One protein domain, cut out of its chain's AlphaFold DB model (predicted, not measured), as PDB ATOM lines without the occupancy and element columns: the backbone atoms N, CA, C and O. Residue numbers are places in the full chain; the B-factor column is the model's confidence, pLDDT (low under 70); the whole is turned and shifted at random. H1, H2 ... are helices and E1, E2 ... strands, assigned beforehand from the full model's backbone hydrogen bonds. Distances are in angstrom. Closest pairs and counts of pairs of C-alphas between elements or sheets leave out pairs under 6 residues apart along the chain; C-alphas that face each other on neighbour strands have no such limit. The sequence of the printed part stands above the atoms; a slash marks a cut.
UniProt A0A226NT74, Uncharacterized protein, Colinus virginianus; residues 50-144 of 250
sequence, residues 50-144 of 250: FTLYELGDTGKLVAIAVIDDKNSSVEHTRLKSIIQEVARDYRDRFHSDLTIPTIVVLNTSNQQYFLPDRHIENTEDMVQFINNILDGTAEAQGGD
ATOM      1  N   PHE A  50     127.066 144.063 115.231       68.62
ATOM      2  CA  PHE A  50     126.452 142.749 115.420       68.62
ATOM      3  C   PHE A  50     127.169 141.682 114.584       68.62
ATOM      4  O   PHE A  50     127.606 140.659 115.103       68.62
ATOM      5  N   THR A  51     127.385 141.978 113.307       71.75
ATOM      6  CA  THR A  51     128.080 141.120 112.346       71.75
ATOM      7  C   THR A  51     129.498 140.798 112.813       71.75
ATOM      8  O   THR A  51     129.957 139.670 112.658       71.75
ATOM      9  N   LEU A  52     130.196 141.759 113.431       73.62
ATOM     10  CA  LEU A  52     131.534 141.532 113.979       73.62
ATOM     11  C   LEU A  52     131.545 140.451 115.069       73.62
ATOM     12  O   LEU A  52     132.450 139.620 115.095       73.62
ATOM     13  N   TYR A  53     130.543 140.455 115.952       69.50
ATOM     14  CA  TYR A  53     130.407 139.446 116.999       69.50
ATOM     15  C   TYR A  53     130.156 138.062 116.392       69.50
ATOM     16  O   TYR A  53     130.842 137.102 116.730       69.50
ATOM     17  N   GLU A  54     129.242 137.967 115.423       72.25
ATOM     18  CA  GLU A  54     128.934 136.696 114.763       72.25
ATOM     19  C   GLU A  54     130.088 136.157 113.898       72.25
ATOM     20  O   GLU A  54     130.178 134.946 113.678       72.25
ATOM     21  N   LEU A  55     130.972 137.024 113.397       75.56
ATOM     22  CA  LEU A  55     132.188 136.612 112.694       75.56
ATOM     23  C   LEU A  55     133.198 135.947 113.642       75.56
ATOM     24  O   LEU A  55     133.926 135.052 113.211       75.56
ATOM     25  N   GLY A  56     133.212 136.323 114.925       69.25
ATOM     26  CA  GLY A  56     134.068 135.704 115.943       69.25
ATOM     27  C   GLY A  56     133.788 134.211 116.136       69.25
ATOM     28  O   GLY A  56     134.719 133.420 116.262       69.25
ATOM     29  N   ASP A  57     132.519 133.811 116.037       69.62
ATOM     30  CA  ASP A  57     132.089 132.411 116.162       69.62
ATOM     31  C   ASP A  57     132.537 131.520 114.988       69.62
ATOM     32  O   ASP A  57     132.408 130.298 115.050       69.62
ATOM     33  N   THR A  58     133.062 132.098 113.901       73.31
ATOM     34  CA  THR A  58     133.485 131.326 112.718       73.31
ATOM     35  C   THR A  58     134.843 130.655 112.870       73.31
ATOM     36  O   THR A  58     135.154 129.758 112.089       73.31
ATOM     37  N   GLY A  59     135.674 131.114 113.811       66.50
ATOM     38  CA  GLY A  59     137.058 130.653 113.943       66.50
ATOM     39  C   GLY A  59     138.018 131.160 112.853       66.50
ATOM     40  O   GLY A  59     139.165 130.722 112.810       66.50
ATOM     41  N   LYS A  60     137.580 132.066 111.968       71.75
ATOM     42  CA  LYS A  60     138.372 132.547 110.823       71.75
ATOM     43  C   LYS A  60     139.136 133.826 111.135       71.75
ATOM     44  O   LYS A  60     138.709 134.647 111.946       71.75
ATOM     45  N   LEU A  61     140.238 134.046 110.413       70.44
ATOM     46  CA  LEU A  61     140.857 135.368 110.356       70.44
ATOM     47  C   LEU A  61     139.956 136.334 109.586       70.44
ATOM     48  O   LEU A  61     139.584 136.081 108.441       70.44
ATOM     49  N   VAL A  62     139.650 137.469 110.210       75.69
ATOM     50  CA  VAL A  62     138.832 138.530 109.619       75.69
ATOM     51  C   VAL A  62     139.716 139.740 109.347       75.69
ATOM     52  O   VAL A  62     140.271 140.337 110.269       75.69
ATOM     53  N   ALA A  63     139.837 140.123 108.077       75.06
ATOM     54  CA  ALA A  63     140.458 141.382 107.684       75.06
ATOM     55  C   ALA A  63     139.385 142.479 107.612       75.06
ATOM     56  O   ALA A  63     138.443 142.376 106.828       75.06
ATOM     57  N   ILE A  64     139.528 143.536 108.418       78.38
ATOM     58  CA  ILE A  64     138.585 144.662 108.451       78.38
ATOM     59  C   ILE A  64     139.240 145.876 107.798       78.38
ATOM     60  O   ILE A  64     140.272 146.362 108.259       78.38
ATOM     61  N   ALA A  65     138.619 146.385 106.736       71.75
ATOM     62  CA  ALA A  65     139.012 147.633 106.097       71.75
ATOM     63  C   ALA A  65     137.972 148.720 106.382       71.75
ATOM     64  O   ALA A  65     136.786 148.548 106.105       71.75
ATOM     65  N   VAL A  66     138.425 149.857 106.910       76.06
ATOM     66  CA  VAL A  66     137.568 151.021 107.157       76.06
ATOM     67  C   VAL A  66     137.541 151.879 105.896       76.06
ATOM     68  O   VAL A  66     138.554 152.459 105.508       76.06
ATOM     69  N   ILE A  67     136.381 151.942 105.241       71.06
ATOM     70  CA  ILE A  67     136.176 152.698 104.003       71.06
ATOM     71  C   ILE A  67     135.045 153.699 104.228       71.06
ATOM     72  O   ILE A  67     133.947 153.325 104.634       71.06
ATOM     73  N   ASP A  68     135.301 154.971 103.929       72.69
ATOM     74  CA  ASP A  68     134.246 155.979 103.838       72.69
ATOM     75  C   ASP A  68     133.517 155.836 102.495       72.69
ATOM     76  O   ASP A  68     134.081 156.135 101.442       72.69
ATOM     77  N   ASP A  69     132.264 155.381 102.531       69.88
ATOM     78  CA  ASP A  69     131.438 155.159 101.337       69.88
ATOM     79  C   ASP A  69     130.959 156.474 100.688       69.88
ATOM     80  O   ASP A  69     130.443 156.474  99.571       69.88
ATOM     81  N   LYS A  70     131.140 157.619 101.363       71.75
ATOM     82  CA  LYS A  70     130.906 158.952 100.783       71.75
ATOM     83  C   LYS A  70     132.130 159.496 100.057       71.75
ATOM     84  O   LYS A  70     132.005 160.447  99.285       71.75
ATOM     85  N   ASN A  71     133.298 158.898 100.271       69.12
ATOM     86  CA  ASN A  71     134.543 159.334  99.668       69.12
ATOM     87  C   ASN A  71     134.752 158.659  98.305       69.12
ATOM     88  O   ASN A  71     135.067 157.475  98.208       69.12
ATOM     89  N   SER A  72     134.607 159.446  97.240       75.62
ATOM     90  CA  SER A  72     134.774 159.013  95.849       75.62
ATOM     91  C   SER A  72     136.191 159.213  95.303       75.62
ATOM     92  O   SER A  72     136.398 159.186  94.089       75.62
ATOM     93  N   SER A  73     137.186 159.434  96.169       74.19
ATOM     94  CA  SER A  73     138.569 159.575  95.712       74.19
ATOM     95  C   SER A  73     139.045 158.321  94.970       74.19
ATOM     96  O   SER A  73     138.623 157.189  95.238       74.19
ATOM     97  N   VAL A  74     139.953 158.533  94.016       74.81
ATOM     98  CA  VAL A  74     140.537 157.461  93.197       74.81
ATOM     99  C   VAL A  74     141.213 156.413  94.082       74.81
ATOM    100  O   VAL A  74     141.082 155.219  93.832       74.81
ATOM    101  N   GLU A  75     141.878 156.846  95.155       68.31
ATOM    102  CA  GLU A  75     142.519 155.955  96.122       68.31
ATOM    103  C   GLU A  75     141.510 155.092  96.887       68.31
ATOM    104  O   GLU A  75     141.711 153.883  96.987       68.31
ATOM    105  N   HIS A  76     140.404 155.676  97.367       65.81
ATOM    106  CA  HIS A  76     139.340 154.934  98.057       65.81
ATOM    107  C   HIS A  76     138.690 153.899  97.140       65.81
ATOM    108  O   HIS A  76     138.499 152.747  97.533       65.81
ATOM    109  N   THR A  77     138.398 154.290  95.899       73.62
ATOM    110  CA  THR A  77     137.815 153.387  94.901       73.62
ATOM    111  C   THR A  77     138.780 152.251  94.577       73.62
ATOM    112  O   THR A  77     138.383 151.090  94.563       73.62
ATOM    113  N   ARG A  78     140.070 152.562  94.394       74.88
ATOM    114  CA  ARG A  78     141.111 151.563  94.135       74.88
ATOM    115  C   ARG A  78     141.263 150.583  95.296       74.88
ATOM    116  O   ARG A  78     141.352 149.386  95.054       74.88
ATOM    117  N   LEU A  79     141.281 151.074  96.536       70.06
ATOM    118  CA  LEU A  79     141.365 150.229  97.725       70.06
ATOM    119  C   LEU A  79     140.148 149.301  97.831       70.06
ATOM    120  O   LEU A  79     140.318 148.101  98.028       70.06
ATOM    121  N   LYS A  80     138.937 149.835  97.619       74.06
ATOM    122  CA  LYS A  80     137.691 149.053  97.584       74.06
ATOM    123  C   LYS A  80     137.761 147.943  96.531       74.06
ATOM    124  O   LYS A  80     137.471 146.797  96.857       74.06
ATOM    125  N   SER A  81     138.222 148.252  95.317       79.94
ATOM    126  CA  SER A  81     138.391 147.259  94.247       79.94
ATOM    127  C   SER A  81     139.403 146.171  94.603       79.94
ATOM    128  O   SER A  81     139.096 144.998  94.431       79.94
ATOM    129  N   ILE A  82     140.575 146.538  95.138       80.12
ATOM    130  CA  ILE A  82     141.615 145.567  95.520       80.12
ATOM    131  C   ILE A  82     141.092 144.614  96.599       80.12
ATOM    132  O   ILE A  82     141.297 143.410  96.506       80.12
ATOM    133  N   ILE A  83     140.401 145.132  97.617       77.56
ATOM    134  CA  ILE A  83     139.870 144.293  98.699       77.56
ATOM    135  C   ILE A  83     138.785 143.354  98.165       77.56
ATOM    136  O   ILE A  83     138.764 142.183  98.532       77.56
ATOM    137  N   GLN A  84     137.910 143.841  97.283       81.00
ATOM    138  CA  GLN A  84     136.882 143.011  96.652       81.00
ATOM    139  C   GLN A  84     137.480 141.918  95.757       81.00
ATOM    140  O   GLN A  84     136.992 140.792  95.774       81.00
ATOM    141  N   GLU A  85     138.538 142.235  95.008       83.62
ATOM    142  CA  GLU A  85     139.280 141.278  94.182       83.62
ATOM    143  C   GLU A  85     139.953 140.210  95.052       83.62
ATOM    144  O   GLU A  85     139.760 139.022  94.825       83.62
ATOM    145  N   VAL A  86     140.656 140.609  96.117       81.69
ATOM    146  CA  VAL A  86     141.301 139.669  97.050       81.69
ATOM    147  C   VAL A  86     140.276 138.764  97.735       81.69
ATOM    148  O   VAL A  86     140.471 137.552  97.793       81.69
ATOM    149  N   ALA A  87     139.172 139.335  98.217       79.31
ATOM    150  CA  ALA A  87     138.106 138.592  98.884       79.31
ATOM    151  C   ALA A  87     137.436 137.550  97.972       79.31
ATOM    152  O   ALA A  87     136.964 136.523  98.461       79.31
ATOM    153  N   ARG A  88     137.392 137.807  96.659       78.88
ATOM    154  CA  ARG A  88     136.787 136.912  95.669       78.88
ATOM    155  C   ARG A  88     137.784 135.893  95.123       78.88
ATOM    156  O   ARG A  88     137.533 134.695  95.200       78.88
ATOM    157  N   ASP A  89     138.907 136.365  94.596       81.81
ATOM    158  CA  ASP A  89     139.794 135.571  93.741       81.81
ATOM    159  C   ASP A  89     140.866 134.819  94.541       81.81
ATOM    160  O   ASP A  89     141.464 133.864  94.049       81.81
ATOM    161  N   TYR A  90     141.108 135.222  95.792       75.88
ATOM    162  CA  TYR A  90     142.097 134.597  96.673       75.88
ATOM    163  C   TYR A  90     141.454 133.868  97.858       75.88
ATOM    164  O   TYR A  90     142.164 133.486  98.792       75.88
ATOM    165  N   ARG A  91     140.134 133.636  97.818       73.75
ATOM    166  CA  ARG A  91     139.378 132.938  98.871       73.75
ATOM    167  C   ARG A  91     140.072 131.647  99.294       73.75
ATOM    168  O   ARG A  91     140.405 131.503 100.462       73.75
ATOM    169  N   ASP A  92     140.377 130.758  98.355       73.75
ATOM    170  CA  ASP A  92     140.918 129.424  98.664       73.75
ATOM    171  C   ASP A  92     142.305 129.465  99.328       73.75
ATOM    172  O   ASP A  92     142.718 128.509  99.975       73.75
ATOM    173  N   ARG A  93     143.024 130.589  99.210       69.12
ATOM    174  CA  ARG A  93     144.323 130.792  99.868       69.12
ATOM    175  C   ARG A  93     144.209 131.295 101.302       69.12
ATOM    176  O   ARG A  93     145.127 131.061 102.080       69.12
ATOM    177  N   PHE A  94     143.151 132.033 101.625       67.31
ATOM    178  CA  PHE A  94     142.993 132.701 102.923       67.31
ATOM    179  C   PHE A  94     141.865 132.109 103.772       67.31
ATOM    180  O   PHE A  94     141.756 132.411 104.956       67.31
ATOM    181  N   HIS A  95     141.055 131.226 103.192       66.94
ATOM    182  CA  HIS A  95     139.994 130.484 103.859       66.94
ATOM    183  C   HIS A  95     140.545 129.219 104.545       66.94
ATOM    184  O   HIS A  95     140.049 128.117 104.322       66.94
ATOM    185  N   SER A  96     141.606 129.377 105.342       56.72
ATOM    186  CA  SER A  96     142.208 128.310 106.150       56.72
ATOM    187  C   SER A  96     141.853 128.490 107.625       56.72
ATOM    188  O   SER A  96     141.956 129.606 108.141       56.72
ATOM    189  N   ASP A  97     141.504 127.400 108.305       51.31
ATOM    190  CA  ASP A  97     141.302 127.392 109.755       51.31
ATOM    191  C   ASP A  97     142.641 127.659 110.464       51.31
ATOM    192  O   ASP A  97     143.631 126.953 110.259       51.31
ATOM    193  N   LEU A  98     142.689 128.712 111.281       40.44
ATOM    194  CA  LEU A  98     143.859 129.081 112.075       40.44
ATOM    195  C   LEU A  98     143.472 129.147 113.550       40.44
ATOM    196  O   LEU A  98     142.411 129.643 113.918       40.44
ATOM    197  N   THR A  99     144.359 128.658 114.410       38.50
ATOM    198  CA  THR A  99     144.199 128.734 115.862       38.50
ATOM    199  C   THR A  99     144.345 130.180 116.348       38.50
ATOM    200  O   THR A  99     145.434 130.750 116.324       38.50
ATOM    201  N   ILE A 100     143.214 130.744 116.779       44.56
ATOM    202  CA  ILE A 100     143.009 131.951 117.607       44.56
ATOM    203  C   ILE A 100     143.938 131.942 118.846       44.56
ATOM    204  O   ILE A 100     144.215 130.841 119.335       44.56
ATOM    205  N   PRO A 101     144.386 133.107 119.398       49.66
ATOM    206  CA  PRO A 101     143.735 134.437 119.373       49.66
ATOM    207  C   PRO A 101     144.549 135.669 118.913       49.66
ATOM    208  O   PRO A 101     145.724 135.823 119.241       49.66
ATOM    209  N   THR A 102     143.837 136.632 118.301       56.19
ATOM    210  CA  THR A 102     144.283 138.022 118.062       56.19
ATOM    211  C   THR A 102     143.311 139.004 118.725       56.19
ATOM    212  O   THR A 102     142.101 138.891 118.545       56.19
ATOM    213  N   ILE A 103     143.832 139.981 119.473       66.75
ATOM    214  CA  ILE A 103     143.060 141.033 120.154       66.75
ATOM    215  C   ILE A 103     143.303 142.368 119.439       66.75
ATOM    216  O   ILE A 103     144.442 142.691 119.112       66.75
ATOM    217  N   VAL A 104     142.243 143.148 119.207       75.69
ATOM    218  CA  VAL A 104     142.314 144.497 118.618       75.69
ATOM    219  C   VAL A 104     141.477 145.449 119.464       75.69
ATOM    220  O   VAL A 104     140.309 145.172 119.730       75.69
ATOM    221  N   VAL A 105     142.055 146.578 119.873       72.62
ATOM    222  CA  VAL A 105     141.335 147.629 120.607       72.62
ATOM    223  C   VAL A 105     141.104 148.813 119.679       72.62
ATOM    224  O   VAL A 105     142.038 149.328 119.074       72.62
ATOM    225  N   LEU A 106     139.850 149.243 119.553       71.75
ATOM    226  CA  LEU A 106     139.429 150.329 118.670       71.75
ATOM    227  C   LEU A 106     139.089 151.571 119.490       71.75
ATOM    228  O   LEU A 106     138.228 151.529 120.367       71.75
ATOM    229  N   ASN A 107     139.715 152.696 119.158       70.00
ATOM    230  CA  ASN A 107     139.284 153.998 119.635       70.00
ATOM    231  C   ASN A 107     138.232 154.560 118.672       70.00
ATOM    232  O   ASN A 107     138.524 155.035 117.574       70.00
ATOM    233  N   THR A 108     136.975 154.506 119.103       63.47
ATOM    234  CA  THR A 108     135.811 154.920 118.307       63.47
ATOM    235  C   THR A 108     135.733 156.428 118.072       63.47
ATOM    236  O   THR A 108     135.014 156.858 117.173       63.47
ATOM    237  N   SER A 109     136.473 157.240 118.837       63.12
ATOM    238  CA  SER A 109     136.428 158.705 118.725       63.12
ATOM    239  C   SER A 109     137.352 159.256 117.641       63.12
ATOM    240  O   SER A 109     137.051 160.293 117.060       63.12
ATOM    241  N   ASN A 110     138.470 158.583 117.361       59.97
ATOM    242  CA  ASN A 110     139.481 159.043 116.399       59.97
ATOM    243  C   ASN A 110     139.850 157.985 115.343       59.97
ATOM    244  O   ASN A 110     140.815 158.156 114.593       59.97
ATOM    245  N   GLN A 111     139.082 156.890 115.296       64.44
ATOM    246  CA  GLN A 111     139.219 155.798 114.330       64.44
ATOM    247  C   GLN A 111     140.607 155.131 114.338       64.44
ATOM    248  O   GLN A 111     141.022 154.535 113.342       64.44
ATOM    249  N   GLN A 112     141.346 155.241 115.445       75.62
ATOM    250  CA  GLN A 112     142.603 154.524 115.638       75.62
ATOM    251  C   GLN A 112     142.332 153.118 116.162       75.62
ATOM    252  O   GLN A 112     141.363 152.884 116.887       75.62
ATOM    253  N   TYR A 113     143.212 152.185 115.827       77.69
ATOM    254  CA  TYR A 113     143.216 150.851 116.406       77.69
ATOM    255  C   TYR A 113     144.586 150.530 117.000       77.69
ATOM    256  O   TYR A 113     145.609 151.082 116.600       77.69
ATOM    257  N   PHE A 114     144.586 149.634 117.977       81.94
ATOM    258  CA  PHE A 114     145.754 149.238 118.746       81.94
ATOM    259  C   PHE A 114     145.848 147.719 118.736       81.94
ATOM    260  O   PHE A 114     144.844 147.020 118.916       81.94
ATOM    261  N   LEU A 115     147.064 147.226 118.531       80.69
ATOM    262  CA  LEU A 115     147.401 145.809 118.562       80.69
ATOM    263  C   LEU A 115     148.331 145.556 119.753       80.69
ATOM    264  O   LEU A 115     149.207 146.389 119.998       80.69
ATOM    265  N   PRO A 116     148.166 144.442 120.485       78.19
ATOM    266  CA  PRO A 116     149.130 144.029 121.491       78.19
ATOM    267  C   PRO A 116     150.504 143.847 120.844       78.19
ATOM    268  O   PRO A 116     150.640 143.175 119.823       78.19
ATOM    269  N   ASP A 117     151.524 144.435 121.453       74.19
ATOM    270  CA  ASP A 117     152.930 144.273 121.075       74.19
ATOM    271  C   ASP A 117     153.481 142.888 121.455       74.19
ATOM    272  O   ASP A 117     154.497 142.441 120.920       74.19
ATOM    273  N   ARG A 118     152.785 142.189 122.356       75.25
ATOM    274  CA  ARG A 118     153.096 140.837 122.821       75.25
ATOM    275  C   ARG A 118     151.841 139.980 122.961       75.25
ATOM    276  O   ARG A 118     150.725 140.488 123.058       75.25
ATOM    277  N   HIS A 119     152.033 138.664 122.982       67.56
ATOM    278  CA  HIS A 119     150.941 137.723 123.211       67.56
ATOM    279  C   HIS A 119     150.348 137.919 124.617       67.56
ATOM    280  O   HIS A 119     151.088 138.133 125.575       67.56
ATOM    281  N   ILE A 120     149.017 137.885 124.723       72.56
ATOM    282  CA  ILE A 120     148.288 138.088 125.979       72.56
ATOM    283  C   ILE A 120     147.944 136.712 126.543       72.56
ATOM    284  O   ILE A 120     147.076 136.027 126.004       72.56
ATOM    285  N   GLU A 121     148.624 136.313 127.617       76.62
ATOM    286  CA  GLU A 121     148.430 134.998 128.240       76.62
ATOM    287  C   GLU A 121     147.511 135.058 129.471       76.62
ATOM    288  O   GLU A 121     146.853 134.074 129.808       76.62
ATOM    289  N   ASN A 122     147.445 136.209 130.150       81.44
ATOM    290  CA  ASN A 122     146.726 136.392 131.414       81.44
ATOM    291  C   ASN A 122     146.019 137.763 131.504       81.44
ATOM    292  O   ASN A 122     146.087 138.600 130.601       81.44
ATOM    293  N   THR A 123     145.285 137.984 132.600       81.81
ATOM    294  CA  THR A 123     144.520 139.220 132.825       81.81
ATOM    295  C   THR A 123     145.428 140.433 133.011       81.81
ATOM    296  O   THR A 123     145.115 141.503 132.489       81.81
ATOM    297  N   GLU A 124     146.553 140.282 133.707       87.94
ATOM    298  CA  GLU A 124     147.530 141.348 133.923       87.94
ATOM    299  C   GLU A 124     148.083 141.892 132.598       87.94
ATOM    300  O   GLU A 124     148.179 143.108 132.439       87.94
ATOM    301  N   ASP A 125     148.355 141.023 131.622       81.00
ATOM    302  CA  ASP A 125     148.811 141.416 130.285       81.00
ATOM    303  C   ASP A 125     147.761 142.239 129.531       81.00
ATOM    304  O   ASP A 125     148.088 143.253 128.911       81.00
ATOM    305  N   MET A 126     146.485 141.853 129.631       81.94
ATOM    306  CA  MET A 126     145.389 142.604 129.015       81.94
ATOM    307  C   MET A 126     145.198 143.975 129.674       81.94
ATOM    308  O   MET A 126     145.010 144.980 128.988       81.94
ATOM    309  N   VAL A 127     145.273 144.037 131.006       86.62
ATOM    310  CA  VAL A 127     145.177 145.296 131.756       86.62
ATOM    311  C   VAL A 127     146.359 146.206 131.427       86.62
ATOM    312  O   VAL A 127     146.163 147.400 131.212       86.62
ATOM    313  N   GLN A 128     147.570 145.656 131.326       90.25
ATOM    314  CA  GLN A 128     148.749 146.420 130.932       90.25
ATOM    315  C   GLN A 128     148.615 146.969 129.509       90.25
ATOM    316  O   GLN A 128     148.907 148.141 129.285       90.25
ATOM    317  N   PHE A 129     148.122 146.168 128.563       86.50
ATOM    318  CA  PHE A 129     147.865 146.628 127.201       86.50
ATOM    319  C   PHE A 129     146.853 147.784 127.162       86.50
ATOM    320  O   PHE A 129     147.122 148.808 126.535       86.50
ATOM    321  N   ILE A 130     145.732 147.677 127.884       87.50
ATOM    322  CA  ILE A 130     144.744 148.766 127.967       87.50
ATOM    323  C   ILE A 130     145.346 150.014 128.621       87.50
ATOM    324  O   ILE A 130     145.153 151.112 128.105       87.50
ATOM    325  N   ASN A 131     146.103 149.872 129.711       92.19
ATOM    326  CA  ASN A 131     146.747 151.013 130.363       92.19
ATOM    327  C   ASN A 131     147.739 151.711 129.430       92.19
ATOM    328  O   ASN A 131     147.708 152.930 129.330       92.19
ATOM    329  N   ASN A 132     148.527 150.964 128.650       89.62
ATOM    330  CA  ASN A 132     149.427 151.554 127.659       89.62
ATOM    331  C   ASN A 132     148.667 152.383 126.602       89.62
ATOM    332  O   ASN A 132     149.161 153.419 126.153       89.62
ATOM    333  N   ILE A 133     147.458 151.958 126.212       88.44
ATOM    334  CA  ILE A 133     146.586 152.728 125.309       88.44
ATOM    335  C   ILE A 133     146.073 153.996 125.999       88.44
ATOM    336  O   ILE A 133     146.124 155.074 125.406       88.44
ATOM    337  N   LEU A 134     145.595 153.882 127.241       85.69
ATOM    338  CA  LEU A 134     145.068 155.012 128.017       85.69
ATOM    339  C   LEU A 134     146.147 156.060 128.325       85.69
ATOM    340  O   LEU A 134     145.874 157.256 128.254       85.69
ATOM    341  N   ASP A 135     147.373 155.611 128.587       91.50
ATOM    342  CA  ASP A 135     148.542 156.453 128.850       91.50
ATOM    343  C   ASP A 135     149.160 157.022 127.559       91.50
ATOM    344  O   ASP A 135     150.092 157.826 127.610       91.50
ATOM    345  N   GLY A 136     148.660 156.613 126.386       84.94
ATOM    346  CA  GLY A 136     149.131 157.071 125.076       84.94
ATOM    347  C   GLY A 136     150.516 156.545 124.682       84.94
ATOM    348  O   GLY A 136     151.145 157.101 123.783       84.94
ATOM    349  N   THR A 137     151.004 155.500 125.352       87.38
ATOM    350  CA  THR A 137     152.314 154.881 125.092       87.38
ATOM    351  C   THR A 137     152.240 153.746 124.072       87.38
ATOM    352  O   THR A 137     153.250 153.420 123.449       87.38
ATOM    353  N   ALA A 138     151.053 153.167 123.865       85.38
ATOM    354  CA  ALA A 138     150.818 152.170 122.829       85.38
ATOM    355  C   ALA A 138     150.892 152.788 121.423       85.38
ATOM    356  O   ALA A 138     150.371 153.879 121.172       85.38
ATOM    357  N   GLU A 139     151.500 152.064 120.481       80.62
ATOM    358  CA  GLU A 139     151.599 152.508 119.092       80.62
ATOM    359  C   GLU A 139     150.216 152.488 118.426       80.62
ATOM    360  O   GLU A 139     149.657 151.432 118.122       80.62
ATOM    361  N   ALA A 140     149.651 153.674 118.208       78.50
ATOM    362  CA  ALA A 140     148.378 153.828 117.518       78.50
ATOM    363  C   ALA A 140     148.539 153.548 116.019       78.50
ATOM    364  O   ALA A 140     149.313 154.219 115.330       78.50
ATOM    365  N   GLN A 141     147.752 152.611 115.501       73.06
ATOM    366  CA  GLN A 141     147.676 152.298 114.080       73.06
ATOM    367  C   GLN A 141     146.408 152.916 113.467       73.06
ATOM    368  O   GLN A 141     145.362 153.036 114.109       73.06
ATOM    369  N   GLY A 142     146.487 153.340 112.202       67.12
ATOM    370  CA  GLY A 142     145.365 153.984 111.503       67.12
ATOM    371  C   GLY A 142     145.025 155.405 111.996       67.12
ATOM    372  O   GLY A 142     145.904 156.168 112.401       67.12
ATOM    373  N   GLY A 143     143.739 155.771 111.922       63.97
ATOM    374  CA  GLY A 143     143.195 157.071 112.338       63.97
ATOM    375  C   GLY A 143     143.067 158.136 111.240       63.97
ATOM    376  O   GLY A 143     143.664 158.045 110.165       63.97
ATOM    377  N   ASP A 144     142.291 159.181 111.537       61.09
ATOM    378  CA  ASP A 144     142.021 160.326 110.653       61.09
ATOM    379  C   ASP A 144     142.673 161.640 111.129       61.09
ATOM    380  O   ASP A 144     142.340 162.719 110.631       61.09
TER     381      ASP A 144
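What this domain is: This is residues 50 to 144 of the 250 residues of an uncharacterized protein of Colinus virginianus (UniProt A0A226NT74). A loose, open arrangement has a small two-stranded hairpin, E1 and E2, near its middle, with H4 on one side of it and the long helix H2 well away on the other. The short helix H1 lies off to a third side, no helix touches another, and one long stretch with no named element, residues 57 to 73, joins H1 to H2. The printed part has 95 residues, in the order H1 H2 H3 E1 E2 H4; the sheet, E1 - E2, is antiparallel. The class is mostly helix, with under half of the residues in named elements. The whole is loose, with a radius of gyration of the C-alphas of 15.9 A and spans of 41 by 33 by 24 A.

Where its parts are: E1 is residues 105 to 107, 6.8 A, and E2 is residues 112 to 114, 6.9 A. H4, residues 123 to 134, measures 16.5 A and ends at C-alpha 134 (145.068, 155.012, 128.017). H2, residues 74 to 89, measures 21.9 A and begins at C-alpha 74 (140.537, 157.461, 93.197). H3 is residues 91 to 94, 5.4 A, and H1 is residues 50 to 56, 10.4 A.

How they stand to each other: E1 and E2 form an antiparallel hairpin at 158 degrees, with N 107 and O 112 2.8 A apart, within hydrogen-bond range. Residues 112 to 113 of E2 also pair antiparallel with residues 141 to 142. The closest C-alphas of E2 and H4, those of Phe 114 and Ile 133, are 7.5 A apart. E1 and H4 are only just apart, at 8.2 A. H2 is apart from H1, E1, E2 and H4, and meets H3 only through their link. H1 and H3 are apart. In H1, H2 and H4 every O i to N i+4 pair is within hydrogen-bond range; H3 is too short for one.

The domain as a whole: The farthest C-alphas, those of Val 74 and Glu 124, are 44.4 A apart. The printed part has no cut. The link from H1 to H2, 17 residues, is long. Mean pLDDT of the printed part is 73.5; 28 residues are under 70, among them 93 to 103.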